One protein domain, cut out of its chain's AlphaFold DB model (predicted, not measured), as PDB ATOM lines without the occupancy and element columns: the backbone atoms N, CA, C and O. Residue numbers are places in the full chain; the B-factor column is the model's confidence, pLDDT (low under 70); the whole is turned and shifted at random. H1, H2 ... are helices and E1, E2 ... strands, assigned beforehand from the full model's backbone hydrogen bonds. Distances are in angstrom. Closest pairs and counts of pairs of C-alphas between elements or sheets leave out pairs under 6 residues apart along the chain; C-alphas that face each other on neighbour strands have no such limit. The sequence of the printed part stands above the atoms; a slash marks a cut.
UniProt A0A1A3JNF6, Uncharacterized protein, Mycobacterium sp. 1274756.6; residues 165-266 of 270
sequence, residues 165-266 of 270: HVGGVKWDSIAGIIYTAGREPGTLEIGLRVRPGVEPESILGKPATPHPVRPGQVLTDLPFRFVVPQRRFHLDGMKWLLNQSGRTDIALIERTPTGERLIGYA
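What this domain is: This is residues 165 to 266 of the 270 residues of an uncharacterized protein of Mycobacterium sp. 1274756.6 (UniProt A0A1A3JNF6). One strongly twisted sheet of five strands makes a wall, with the single helix H1 over one face at the E4 side and a long loop, residues 195 to 223, running beyond the E3 edge. The 102 printed residues include five named strands and one named helix, in the order E1 E2 E3 H1 E4 E5. The sheet is mixed, in the order E3 E2 E1 E4 E5; the class is mixed, helices and strands, with 45 residues in named elements, under half. The whole is compact, with a radius of gyration of the C-alphas of 13.1 A and spans of 36 by 28 by 24 A.

Where its parts are: E1, residues 174 to 181, begins at C-alpha 174 (202.801, 160.730, 183.913) and is 21.1 A long. E2, residues 187 to 194, is 23.0 A long. E3 is residues 224 to 229, E4 residues 251 to 256, and E5 residues 259 to 265, ending at C-alpha 265 (203.801, 158.575, 171.845). H1, residues 235 to 244, is 14.5 A long.

How they stand to each other: E1, E2 and E3 form a meander, each strand the antiparallel neighbour of the one before; N 178 and O 191 are 2.9 A apart, N 190 and O 226 2.8 A. E1 and E4 are parallel, with N 179 and O 253 at 2.9 A. E4 and E5 are an antiparallel hairpin, with N 254 and O 261 at 2.8 A. E3, H1 and E4 make a split strand-helix-strand unit, two strands running the same way with E2 and E1 between them, its crossover right-handed. H1 is on the sheet at a height of 9.6 A, over E4 and along the strands, at 21 degrees to E4 on the local plane; their closest C-alphas, Lys 239 and Leu 252, are 7.6 A apart. In H1 every O i to N i+4 pair is within hydrogen-bond range.

The domain as a whole: The C-alphas farthest apart, of Leu 204 and Thr 258, are 37.6 A apart. The printed part has no cut. The link E2 to E3 is long, 29 residues. No printed residue is under 70 in pLDDT.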
ATOM      1  N   HIS A 165     207.261 152.068 186.847       93.56
ATOM      2  CA  HIS A 165     207.586 153.452 187.170       93.56
ATOM      3  C   HIS A 165     208.651 154.060 186.262       93.56
ATOM      4  O   HIS A 165     209.420 153.358 185.603       93.56
ATOM      5  N   VAL A 166     208.767 155.383 186.339       95.69
ATOM      6  CA  VAL A 166     209.840 156.168 185.739       95.69
ATOM      7  C   VAL A 166     210.295 157.271 186.690       95.69
ATOM      8  O   VAL A 166     209.489 157.999 187.259       95.69
ATOM      9  N   GLY A 167     211.604 157.379 186.919       91.88
ATOM     10  CA  GLY A 167     212.179 158.392 187.808       91.88
ATOM     11  C   GLY A 167     211.654 158.328 189.249       91.88
ATOM     12  O   GLY A 167     211.591 159.344 189.928       91.88
ATOM     13  N   GLY A 168     211.238 157.149 189.709       90.94
ATOM     14  CA  GLY A 168     210.592 156.943 191.011       90.94
ATOM     15  C   GLY A 168     209.085 157.241 191.071       90.94
ATOM     16  O   GLY A 168     208.502 157.058 192.139       90.94
ATOM     17  N   VAL A 169     208.452 157.648 189.963       94.62
ATOM     18  CA  VAL A 169     207.021 157.999 189.874       94.62
ATOM     19  C   VAL A 169     206.265 156.950 189.052       94.62
ATOM     20  O   VAL A 169     206.757 156.507 188.013       94.62
ATOM     21  N   LYS A 170     205.077 156.537 189.502       95.38
ATOM     22  CA  LYS A 170     204.228 155.580 188.777       95.38
ATOM     23  C   LYS A 170     203.741 156.149 187.445       95.38
ATOM     24  O   LYS A 170     203.456 157.340 187.332       95.38
ATOM     25  N   TRP A 171     203.581 155.279 186.448       95.56
ATOM     26  CA  TRP A 171     203.141 155.670 185.103       95.56
ATOM     27  C   TRP A 171     201.766 156.344 185.054       95.56
ATOM     28  O   TRP A 171     201.531 157.204 184.200       95.56
ATOM     29  N   ASP A 172     200.877 156.011 185.990       94.56
ATOM     30  CA  ASP A 172     199.531 156.588 186.053       94.56
ATOM     31  C   ASP A 172     199.540 158.097 186.266       94.56
ATOM     32  O   ASP A 172     198.665 158.799 185.763       94.56
ATOM     33  N   SER A 173     200.586 158.627 186.889       95.56
ATOM     34  CA  SER A 173     200.740 160.059 187.106       95.56
ATOM     35  C   SER A 173     201.384 160.802 185.930       95.56
ATOM     36  O   SER A 173     201.429 162.027 185.943       95.56
ATOM     37  N   ILE A 174     201.904 160.116 184.907       97.12
ATOM     38  CA  ILE A 174     202.801 160.730 183.913       97.12
ATOM     39  C   ILE A 174     202.097 161.056 182.587       97.12
ATOM     40  O   ILE A 174     201.707 160.171 181.840       97.12
ATOM     41  N   ALA A 175     202.020 162.356 182.290       96.56
ATOM     42  CA  ALA A 175     201.739 163.013 181.005       96.56
ATOM     43  C   ALA A 175     202.654 162.621 179.839       96.56
ATOM     44  O   ALA A 175     202.252 162.386 178.702       96.56
ATOM     45  N   GLY A 176     203.947 162.671 180.128       96.88
ATOM     46  CA  GLY A 176     204.978 162.620 179.109       96.88
ATOM     47  C   GLY A 176     206.365 162.773 179.701       96.88
ATOM     48  O   GLY A 176     206.536 163.196 180.847       96.88
ATOM     49  N   ILE A 177     207.359 162.437 178.892       97.81
ATOM     50  CA  ILE A 177     208.769 162.613 179.204       97.81
ATOM     51  C   ILE A 177     209.329 163.668 178.266       97.81
ATOM     52  O   ILE A 177     209.223 163.553 177.046       97.81
ATOM     53  N   ILE A 178     209.931 164.694 178.851       98.19
ATOM     54  CA  ILE A 178     210.575 165.780 178.126       98.19
ATOM     55  C   ILE A 178     212.073 165.622 178.308       98.19
ATOM     56  O   ILE A 178     212.533 165.431 179.430       98.19
ATOM     57  N   TYR A 179     212.844 165.713 177.232       97.81
ATOM     58  CA  TYR A 179     214.295 165.801 177.329       97.81
ATOM     59  C   TYR A 179     214.829 167.032 176.603       97.81
ATOM     60  O   TYR A 179     214.236 167.507 175.639       97.81
ATOM     61  N   THR A 180     215.947 167.572 177.077       97.44
ATOM     62  CA  THR A 180     216.605 168.746 176.490       97.44
ATOM     63  C   THR A 180     218.110 168.688 176.721       97.44
ATOM     64  O   THR A 180     218.576 167.995 177.627       97.44
ATOM     65  N   ALA A 181     218.886 169.408 175.912       95.44
ATOM     66  CA  ALA A 181     220.299 169.613 176.205       95.44
ATOM     67  C   ALA A 181     220.441 170.274 177.587       95.44
ATOM     68  O   ALA A 181     219.751 171.247 177.891       95.44
ATOM     69  N   GLY A 182     221.308 169.724 178.435       91.31
ATOM     70  CA  GLY A 182     221.579 170.321 179.738       91.31
ATOM     71  C   GLY A 182     222.417 171.589 179.594       91.31
ATOM     72  O   GLY A 182     223.053 171.821 178.564       91.31
ATOM     73  N   ARG A 183     222.443 172.412 180.644       90.44
ATOM     74  CA  ARG A 183     223.239 173.651 180.650       90.44
ATOM     75  C   ARG A 183     224.748 173.389 180.643       90.44
ATOM     76  O   ARG A 183     225.506 174.179 180.089       90.44
ATOM     77  N   GLU A 184     225.190 172.302 181.272       90.12
ATOM     78  CA  GLU A 184     226.600 171.910 181.295       90.12
ATOM     79  C   GLU A 184     226.971 171.095 180.040       90.12
ATOM     80  O   GLU A 184     226.220 170.190 179.652       90.12
ATOM     81  N   PRO A 185     228.146 171.331 179.424       89.81
ATOM     82  CA  PRO A 185     228.591 170.564 178.264       89.81
ATOM     83  C   PRO A 185     228.598 169.048 178.511       89.81
ATOM     84  O   PRO A 185     229.136 168.553 179.502       89.81
ATOM     85  N   GLY A 186     228.015 168.288 177.579       90.44
ATOM     86  CA  GLY A 186     227.932 166.827 177.669       90.44
ATOM     87  C   GLY A 186     226.885 166.307 178.662       90.44
ATOM     88  O   GLY A 186     226.893 165.110 178.987       90.44
ATOM     89  N   THR A 187     225.980 167.167 179.134       93.56
ATOM     90  CA  THR A 187     224.822 166.793 179.954       93.56
ATOM     91  C   THR A 187     223.513 166.916 179.177       93.56
ATOM     92  O   THR A 187     223.408 167.609 178.167       93.56
ATOM     93  N   LEU A 188     222.512 166.178 179.636       95.25
ATOM     94  CA  LEU A 188     221.150 166.171 179.129       95.25
ATOM     95  C   LEU A 188     220.212 166.198 180.334       95.25
ATOM     96  O   LEU A 188     220.504 165.587 181.364       95.25
ATOM     97  N   GLU A 189     219.096 166.900 180.217       96.62
ATOM     98  CA  GLU A 189     218.052 166.920 181.233       96.62
ATOM     99  C   GLU A 189     216.847 166.113 180.777       96.62
ATOM    100  O   GLU A 189     216.443 166.190 179.621       96.62
ATOM    101  N   ILE A 190     216.282 165.342 181.701       97.50
ATOM    102  CA  ILE A 190     215.034 164.604 181.539       97.50
ATOM    103  C   ILE A 190     214.063 165.143 182.582       97.50
ATOM    104  O   ILE A 190     214.385 165.172 183.770       97.50
ATOM    105  N   GLY A 191     212.877 165.547 182.158       97.12
ATOM    106  CA  GLY A 191     211.795 165.985 183.022       97.12
ATOM    107  C   GLY A 191     210.540 165.155 182.803       97.12
ATOM    108  O   GLY A 191     210.278 164.678 181.697       97.12
ATOM    109  N   LEU A 192     209.758 164.977 183.864       97.50
ATOM    110  CA  LEU A 192     208.478 164.279 183.797       97.50
ATOM    111  C   LEU A 192     207.346 165.302 183.834       97.50
ATOM    112  O   LEU A 192     207.218 166.070 184.792       97.50
ATOM    113  N   ARG A 193     206.510 165.295 182.796       96.75
ATOM    114  CA  ARG A 193     205.249 166.033 182.773       96.75
ATOM    115  C   ARG A 193     204.199 165.187 183.477       96.75
ATOM    116  O   ARG A 193     203.996 164.034 183.110       96.75
ATOM    117  N   VAL A 194     203.539 165.754 184.478       96.25
ATOM    118  CA  VAL A 194     202.504 165.072 185.266       96.25
ATOM    119  C   VAL A 194     201.125 165.305 184.631       96.25
ATOM    120  O   VAL A 194     200.854 166.391 184.122       96.25
ATOM    121  N   ARG A 195     200.268 164.279 184.674       94.69
ATOM    122  CA  ARG A 195     198.837 164.399 185.007       94.69
ATOM    123  C   ARG A 195     198.255 165.767 185.359       94.69
ATOM    124  O   ARG A 195     198.359 166.116 186.532       94.69
ATOM    125  N   PRO A 196     197.549 166.501 184.479       92.50
ATOM    126  CA  PRO A 196     196.635 167.527 184.967       92.50
ATOM    127  C   PRO A 196     195.636 166.903 185.956       92.50
ATOM    128  O   PRO A 196     194.995 165.906 185.633       92.50
ATOM    129  N   GLY A 197     195.544 167.453 187.169       90.56
ATOM    130  CA  GLY A 197     194.614 166.983 188.205       90.56
ATOM    131  C   GLY A 197     194.967 165.651 188.882       90.56
ATOM    132  O   GLY A 197     194.161 165.159 189.665       90.56
ATOM    133  N   VAL A 198     196.142 165.068 188.617       92.38
ATOM    134  CA  VAL A 198     196.588 163.819 189.262       92.38
ATOM    135  C   VAL A 198     197.753 164.108 190.195       92.38
ATOM    136  O   VAL A 198     198.777 164.645 189.770       92.38
ATOM    137  N   GLU A 199     197.619 163.715 191.461       92.06
ATOM    138  CA  GLU A 199     198.729 163.769 192.406       92.06
ATOM    139  C   GLU A 199     199.767 162.693 192.038       92.06
ATOM    140  O   GLU A 199     199.416 161.519 191.871       92.06
ATOM    141  N   PRO A 200     201.044 163.062 191.840       92.81
ATOM    142  CA  PRO A 200     202.050 162.101 191.437       92.81
ATOM    143  C   PRO A 200     202.347 161.114 192.563       92.81
ATOM    144  O   PRO A 200     202.674 161.515 193.677       92.81
ATOM    145  N   GLU A 201     202.281 159.818 192.270       94.06
ATOM    146  CA  GLU A 201     202.505 158.755 193.249       94.06
ATOM    147  C   GLU A 201     203.882 158.112 193.051       94.06
ATOM    148  O   GLU A 201     204.317 157.820 191.934       94.06
ATOM    149  N   SER A 202     204.590 157.876 194.149       92.06
ATOM    150  CA  SER A 202     205.874 157.181 194.151       92.06
ATOM    151  C   SER A 202     205.707 155.664 194.047       92.06
ATOM    152  O   SER A 202     204.643 155.101 194.310       92.06
ATOM    153  N   ILE A 203     206.809 154.967 193.769       86.50
ATOM    154  CA  ILE A 203     206.857 153.494 193.786       86.50
ATOM    155  C   ILE A 203     206.447 152.857 195.123       86.50
ATOM    156  O   ILE A 203     206.120 151.677 195.149       86.50
ATOM    157  N   LEU A 204     206.480 153.614 196.225       86.50
ATOM    158  CA  LEU A 204     206.124 153.140 197.567       86.50
ATOM    159  C   LEU A 204     204.652 153.381 197.923       86.50
ATOM    160  O   LEU A 204     204.261 153.172 199.068       86.50
ATOM    161  N   GLY A 205     203.852 153.866 196.978       86.06
ATOM    162  CA  GLY A 205     202.440 154.146 197.208       86.06
ATOM    163  C   GLY A 205     202.160 155.452 197.963       86.06
ATOM    164  O   GLY A 205     201.093 155.635 198.535       86.06
ATOM    165  N   LYS A 206     203.159 156.337 198.046       91.25
ATOM    166  CA  LYS A 206     203.079 157.632 198.743       91.25
ATOM    167  C   LYS A 206     203.155 158.783 197.745       91.25
ATOM    168  O   LYS A 206     203.812 158.586 196.718       91.25
ATOM    169  N   PRO A 207     202.617 159.975 198.058       91.62
ATOM    170  CA  PRO A 207     202.841 161.170 197.252       91.62
ATOM    171  C   PRO A 207     204.323 161.360 196.919       91.62
ATOM    172  O   PRO A 207     205.192 161.319 197.796       91.62
ATOM    173  N   ALA A 208     204.627 161.502 195.633       92.31
ATOM    174  CA  ALA A 208     205.978 161.701 195.148       92.31
ATOM    175  C   ALA A 208     206.403 163.148 195.407       92.31
ATOM    176  O   ALA A 208     205.767 164.094 194.948       92.31
ATOM    177  N   THR A 209     207.507 163.325 196.129       91.69
ATOM    178  CA  THR A 209     208.040 164.654 196.441       91.69
ATOM    179  C   THR A 209     208.718 165.264 195.209       91.69
ATOM    180  O   THR A 209     209.674 164.669 194.699       91.69
ATOM    181  N   PRO A 210     208.291 166.452 194.736       91.50
ATOM    182  CA  PRO A 210     208.963 167.151 193.647       91.50
ATOM    183  C   PRO A 210     210.432 167.430 193.969       91.50
ATOM    184  O   PRO A 210     210.809 167.686 195.115       91.50
ATOM    185  N   HIS A 211     211.282 167.418 192.947       89.56
ATOM    186  CA  HIS A 211     212.691 167.741 193.133       89.56
ATOM    187  C   HIS A 211     212.855 169.247 193.340       89.56
ATOM    188  O   HIS A 211     212.297 170.016 192.554       89.56
ATOM    189  N   PRO A 212     213.657 169.705 194.316       89.25
ATOM    190  CA  PRO A 212     213.969 171.124 194.426       89.25
ATOM    191  C   PRO A 212     214.675 171.596 193.152       89.25
ATOM    192  O   PRO A 212     215.510 170.873 192.596       89.25
ATOM    193  N   VAL A 213     214.338 172.802 192.691       89.69
ATOM    194  CA  VAL A 213     215.021 173.434 191.556       89.69
ATOM    195  C   VAL A 213     216.461 173.714 191.966       89.69
ATOM    196  O   VAL A 213     216.711 174.338 192.998       89.69
ATOM    197  N   ARG A 214     217.417 173.233 191.173       87.50
ATOM    198  CA  ARG A 214     218.845 173.468 191.412       87.50
ATOM    199  C   ARG A 214     219.402 174.471 190.406       87.50
ATOM    200  O   ARG A 214     218.938 174.494 189.263       87.50
ATOM    201  N   PRO A 215     220.419 175.263 190.795       81.88
ATOM    202  CA  PRO A 215     221.130 176.114 189.854       81.88
ATOM    203  C   PRO A 215     221.621 175.306 188.653       81.88
ATOM    204  O   PRO A 215     222.129 174.197 188.805       81.88
ATOM    205  N   GLY A 216     221.448 175.870 187.461       81.19
ATOM    206  CA  GLY A 216     221.897 175.253 186.217       81.19
ATOM    207  C   GLY A 216     220.927 174.260 185.578       81.19
ATOM    208  O   GLY A 216     221.262 173.740 184.521       81.19
ATOM    209  N   GLN A 217     219.740 174.040 186.151       89.75
ATOM    210  CA  GLN A 217     218.683 173.257 185.506       89.75
ATOM    211  C   GLN A 217     217.906 174.085 184.475       89.75
ATOM    212  O   GLN A 217     217.646 175.270 184.693       89.75
ATOM    213  N   VAL A 218     217.524 173.450 183.369       91.25
ATOM    214  CA  VAL A 218     216.753 174.028 182.260       91.25
ATOM    215  C   VAL A 218     215.259 173.744 182.427       91.25
ATOM    216  O   VAL A 218     214.441 174.640 182.247       91.25
ATOM    217  N   LEU A 219     214.880 172.520 182.808       93.44
ATOM    218  CA  LEU A 219     213.473 172.089 182.900       93.44
ATOM    219  C   LEU A 219     212.800 172.487 184.231       93.44
ATOM    220  O   LEU A 219     212.127 171.678 184.875       93.44
ATOM    221  N   THR A 220     213.021 173.720 184.695       92.94
ATOM    222  CA  THR A 220     212.602 174.215 186.024       92.94
ATOM    223  C   THR A 220     211.085 174.333 186.208       92.94
ATOM    224  O   THR A 220     210.609 174.437 187.340       92.94
ATOM    225  N   ASP A 221     210.319 174.221 185.128       93.31
ATOM    226  CA  ASP A 221     208.859 174.140 185.098       93.31
ATOM    227  C   ASP A 221     208.308 172.754 185.485       93.31
ATOM    228  O   ASP A 221     207.166 172.649 185.923       93.31
ATOM    229  N   LEU A 222     209.098 171.680 185.358       95.00
ATOM    230  CA  LEU A 222     208.619 170.302 185.560       95.00
ATOM    231  C   LEU A 222     208.954 169.764 186.955       95.00
ATOM    232  O   LEU A 222     210.118 169.797 187.331       95.00
ATOM    233  N   PRO A 223     208.021 169.170 187.717       93.62
ATOM    234  CA  PRO A 223     208.248 168.821 189.126       93.62
ATOM    235  C   PRO A 223     209.352 167.775 189.354       93.62
ATOM    236  O   PRO A 223     210.067 167.836 190.357       93.62
ATOM    237  N   PHE A 224     209.526 166.837 188.422       95.31
ATOM    238  CA  PHE A 224     210.552 165.794 188.492       95.31
ATOM    239  C   PHE A 224     211.558 165.992 187.370       95.31
ATOM    240  O   PHE A 224     211.189 166.018 186.197       95.31
ATOM    241  N   ARG A 225     212.828 166.139 187.749       94.19
ATOM    242  CA  ARG A 225     213.933 166.529 186.865       94.19
ATOM    243  C   ARG A 225     215.171 165.706 187.159       94.19
ATOM    244  O   ARG A 225     215.534 165.524 188.326       94.19
ATOM    245  N   PHE A 226     215.865 165.297 186.109       93.81
ATOM    246  CA  PHE A 226     217.064 164.479 186.181       93.81
ATOM    247  C   PHE A 226     218.114 165.034 185.228       93.81
ATOM    248  O   PHE A 226     217.903 165.073 184.022       93.81
ATOM    249  N   VAL A 227     219.262 165.432 185.773       93.38
ATOM    250  CA  VAL A 227     220.443 165.780 184.975       93.38
ATOM    251  C   VAL A 227     221.260 164.507 184.785       93.38
ATOM    252  O   VAL A 227     221.659 163.860 185.760       93.38
ATOM    253  N   VAL A 228     221.500 164.128 183.535       93.06
ATOM    254  CA  VAL A 228     222.194 162.896 183.162       93.06
ATOM    255  C   VAL A 228     223.329 163.168 182.168       93.06
ATOM    256  O   VAL A 228     223.279 164.133 181.411       93.06
ATOM    257  N   PRO A 229     224.374 162.322 182.114       92.50
ATOM    258  CA  PRO A 229     225.388 162.428 181.070       92.50
ATOM    259  C   PRO A 229     224.782 162.132 179.694       92.50
ATOM    260  O   PRO A 229     224.261 161.034 179.483       92.50
ATOM    261  N   GLN A 230     224.933 163.048 178.736       92.88
ATOM    262  CA  GLN A 230     224.351 162.939 177.392       92.88
ATOM    263  C   GLN A 230     224.769 161.645 176.686       92.88
ATOM    264  O   GLN A 230     223.941 160.938 176.130       92.88
ATOM    265  N   ARG A 231     226.041 161.248 176.810       92.31
ATOM    266  CA  ARG A 231     226.575 159.999 176.229       92.31
ATOM    267  C   ARG A 231     225.924 158.703 176.738       92.31
ATOM    268  O   ARG A 231     226.197 157.642 176.191       92.31
ATOM    269  N   ARG A 232     225.186 158.755 177.853       89.88
ATOM    270  CA  ARG A 232     224.464 157.603 178.429       89.88
ATOM    271  C   ARG A 232     222.972 157.639 178.117       89.88
ATOM    272  O   ARG A 232     222.282 156.659 178.385       89.88
ATOM    273  N   PHE A 233     222.486 158.752 177.580       93.50
ATOM    274  CA  PHE A 233     221.136 158.856 177.070       93.50
ATOM    275  C   PHE A 233     221.061 158.180 175.699       93.50
ATOM    276  O   PHE A 233     221.925 158.359 174.843       93.50
ATOM    277  N   HIS A 234     220.009 157.396 175.500       93.12
ATOM    278  CA  HIS A 234     219.738 156.705 174.247       93.12
ATOM    279  C   HIS A 234     218.264 156.879 173.936       93.12
ATOM    280  O   HIS A 234     217.427 156.408 174.707       93.12
ATOM    281  N   LEU A 235     217.962 157.522 172.808       94.88
ATOM    282  CA  LEU A 235     216.587 157.824 172.424       94.88
ATOM    283  C   LEU A 235     215.744 156.549 172.289       94.88
ATOM    284  O   LEU A 235     214.663 156.476 172.861       94.88
ATOM    285  N   ASP A 236     216.266 155.512 171.634       95.00
ATOM    286  CA  ASP A 236     215.559 154.230 171.497       95.00
ATOM    287  C   ASP A 236     215.344 153.525 172.839       95.00
ATOM    288  O   ASP A 236     214.330 152.865 173.038       95.00
ATOM    289  N   GLY A 237     216.270 153.699 173.787       93.25
ATOM    290  CA  GLY A 237     216.102 153.187 175.148       93.25
ATOM    291  C   GLY A 237     214.990 153.912 175.903       93.25
ATOM    292  O   GLY A 237     214.234 153.278 176.632       93.25
ATOM    293  N   MET A 238     214.844 155.220 175.674       95.62
ATOM    294  CA  MET A 238     213.729 155.999 176.210       95.62
ATOM    295  C   MET A 238     212.400 155.588 175.566       95.62
ATOM    296  O   MET A 238     211.434 155.343 176.278       95.62
ATOM    297  N   LYS A 239     212.351 155.425 174.239       96.06
ATOM    298  CA  LYS A 239     211.160 154.917 173.532       96.06
ATOM    299  C   LYS A 239     210.736 153.540 174.049       96.06
ATOM    300  O   LYS A 239     209.573 153.324 174.376       96.06
ATOM    301  N   TRP A 240     211.691 152.625 174.200       94.88
ATOM    302  CA  TRP A 240     211.441 151.319 174.809       94.88
ATOM    303  C   TRP A 240     210.909 151.427 176.234       94.88
ATOM    304  O   TRP A 240     209.965 150.715 176.574       94.88
ATOM    305  N   LEU A 241     211.475 152.325 177.047       95.56
ATOM    306  CA  LEU A 241     211.007 152.567 178.407       95.56
ATOM    307  C   LEU A 241     209.547 153.035 178.411       95.56
ATOM    308  O   LEU A 241     208.749 152.512 179.181       95.56
ATOM    309  N   LEU A 242     209.184 153.974 177.536       96.56
ATOM    310  CA  LEU A 242     207.802 154.440 177.417       96.56
ATOM    311  C   LEU A 242     206.847 153.308 177.016       96.56
ATOM    312  O   LEU A 242     205.748 153.244 177.561       96.56
ATOM    313  N   ASN A 243     207.259 152.379 176.147       96.00
ATOM    314  CA  ASN A 243     206.443 151.200 175.821       96.00
ATOM    315  C   ASN A 243     206.181 150.309 177.040       96.00
ATOM    316  O   ASN A 243     205.108 149.719 177.129       96.00
ATOM    317  N   GLN A 244     207.112 150.249 178.004       94.75
ATOM    318  CA  GLN A 244     206.923 149.440 179.215       94.75
ATOM    319  C   GLN A 244     205.745 149.921 180.069       94.75
ATOM    320  O   GLN A 244     205.214 149.137 180.845       94.75
ATOM    321  N   SER A 245     205.297 151.170 179.901       94.81
ATOM    322  CA  SER A 245     204.089 151.664 180.572       94.81
ATOM    323  C   SER A 245     202.814 150.918 180.159       94.81
ATOM    324  O   SER A 245     201.816 150.985 180.870       94.81
ATOM    325  N   GLY A 246     202.803 150.257 178.996       94.19
ATOM    326  CA  GLY A 246     201.593 149.660 178.430       94.19
ATOM    327  C   GLY A 246     200.621 150.656 177.798       94.19
ATOM    328  O   GLY A 246     199.566 150.256 177.314       94.19
ATOM    329  N   ARG A 247     200.948 151.952 177.802       94.50
ATOM    330  CA  ARG A 247     200.034 153.034 177.416       94.50
ATOM    331  C   ARG A 247     200.360 153.613 176.045       94.50
ATOM    332  O   ARG A 247     201.451 153.400 175.525       94.50
ATOM    333  N   THR A 248     199.418 154.360 175.476       95.50
ATOM    334  CA  THR A 248     199.559 155.029 174.168       95.50
ATOM    335  C   THR A 248     199.463 156.552 174.239       95.50
ATOM    336  O   THR A 248     199.597 157.229 173.227       95.50
ATOM    337  N   ASP A 249     199.217 157.105 175.425       95.00
ATOM    338  CA  ASP A 249     198.936 158.525 175.651       95.00
ATOM    339  C   ASP A 249     200.113 159.294 176.272       95.00
ATOM    340  O   ASP A 249     200.026 160.501 176.482       95.00
ATOM    341  N   ILE A 250     201.227 158.613 176.556       96.94
ATOM    342  CA  ILE A 250     202.430 159.230 177.124       96.94
ATOM    343  C   ILE A 250     203.301 159.771 175.991       96.94
ATOM    344  O   ILE A 250     203.834 159.002 175.189       96.94
ATOM    345  N   ALA A 251     203.475 161.090 175.942       97.50
ATOM    346  CA  ALA A 251     204.288 161.744 174.918       97.50
ATOM    347  C   ALA A 251     205.790 161.693 175.245       97.50
ATOM    348  O   ALA A 251     206.191 161.901 176.391       97.50
ATOM    349  N   LEU A 252     206.633 161.500 174.229       98.00
ATOM    350  CA  LEU A 252     208.064 161.796 174.280       98.00
ATOM    351  C   LEU A 252     208.325 163.107 173.548       98.00
ATOM    352  O   LEU A 252     208.033 163.227 172.359       98.00
ATOM    353  N   ILE A 253     208.887 164.083 174.248       98.06
ATOM    354  CA  ILE A 253     209.078 165.438 173.737       98.06
ATOM    355  C   ILE A 253     210.548 165.815 173.867       98.06
ATOM    356  O   ILE A 253     211.168 165.626 174.911       98.06
ATOM    357  N   GLU A 254     211.098 166.390 172.811       97.81
ATOM    358  CA  GLU A 254     212.371 167.087 172.862       97.81
ATOM    359  C   GLU A 254     212.113 168.582 173.003       97.81
ATOM    360  O   GLU A 254     211.446 169.188 172.167       97.81
ATOM    361  N   ARG A 255     212.652 169.202 174.049       96.81
ATOM    362  CA  ARG A 255     212.609 170.652 174.206       96.81
ATOM    363  C   ARG A 255     213.914 171.251 173.706       96.81
ATOM    364  O   ARG A 255     214.993 170.943 174.207       96.81
ATOM    365  N   THR A 256     213.800 172.130 172.726       93.94
ATOM    366  CA  THR A 256     214.898 172.892 172.128       93.94
ATOM    367  C   THR A 256     214.747 174.375 172.480       93.94
ATOM    368  O   THR A 256     213.663 174.782 172.904       93.94
ATOM    369  N   PRO A 257     215.778 175.216 172.276       88.31
ATOM    370  CA  PRO A 257     215.634 176.664 172.445       88.31
ATOM    371  C   PRO A 257     214.519 177.278 171.583       88.31
ATOM    372  O   PRO A 257     213.945 178.292 171.958       88.31
ATOM    373  N   THR A 258     214.194 176.656 170.444       89.31
ATOM    374  CA  THR A 258     213.150 177.111 169.515       89.31
ATOM    375  C   THR A 258     211.743 176.626 169.877       89.31
ATOM    376  O   THR A 258     210.782 177.059 169.250       89.31
ATOM    377  N   GLY A 259     211.602 175.722 170.852       93.62
ATOM    378  CA  GLY A 259     210.311 175.184 171.283       93.62
ATOM    379  C   GLY A 259     210.319 173.680 171.561       93.62
ATOM    380  O   GLY A 259     211.365 173.024 171.587       93.62
ATOM    381  N   GLU A 260     209.128 173.128 171.784       96.44
ATOM    382  CA  GLU A 260     208.918 171.697 172.008       96.44
ATOM    383  C   GLU A 260     208.634 170.967 170.694       96.44
ATOM    384  O   GLU A 260     207.754 171.349 169.925       96.44
ATOM    385  N   ARG A 261     209.366 169.879 170.459       96.38
ATOM    386  CA  ARG A 261     209.180 168.963 169.340       96.38
ATOM    387  C   ARG A 261     208.673 167.626 169.862       96.38
ATOM    388  O   ARG A 261     209.359 166.950 170.627       96.38
ATOM    389  N   LEU A 262     207.483 167.226 169.426       96.75
ATOM    390  CA  LEU A 262     206.967 165.888 169.695       96.75
ATOM    391  C   LEU A 262     207.790 164.857 168.912       96.75
ATOM    392  O   LEU A 262     207.915 164.952 167.694       96.75
ATOM    393  N   ILE A 263     208.335 163.871 169.619       96.88
ATOM    394  CA  ILE A 263     209.047 162.735 169.022       96.88
ATOM    395  C   ILE A 263     208.082 161.589 168.709       96.88
ATOM    396  O   ILE A 263     208.304 160.838 167.767       96.88
ATOM    397  N   GLY A 264     207.033 161.433 169.513       96.56
ATOM    398  CA  GLY A 264     206.003 160.413 169.342       96.56
ATOM    399  C   GLY A 264     205.349 160.064 170.671       96.56
ATOM    400  O   GLY A 264     205.672 160.655 171.705       96.56
ATOM    401  N   TYR A 265     204.456 159.084 170.647       97.06
ATOM    402  CA  TYR A 265     203.801 158.575 171.845       97.06
ATOM    403  C   TYR A 265     204.245 157.144 172.141       97.06
ATOM    404  O   TYR A 265     204.658 156.393 171.250       97.06
ATOM    405  N   ALA A 266     204.140 156.768 173.414       95.19
ATOM    406  CA  ALA A 266     204.324 155.396 173.858       95.19
ATOM    407  C   ALA A 266     203.527 154.425 172.969       95.19
ATOM    408  O   ALA A 266     202.428 154.733 172.504       95.19
TER     409      ALA A 266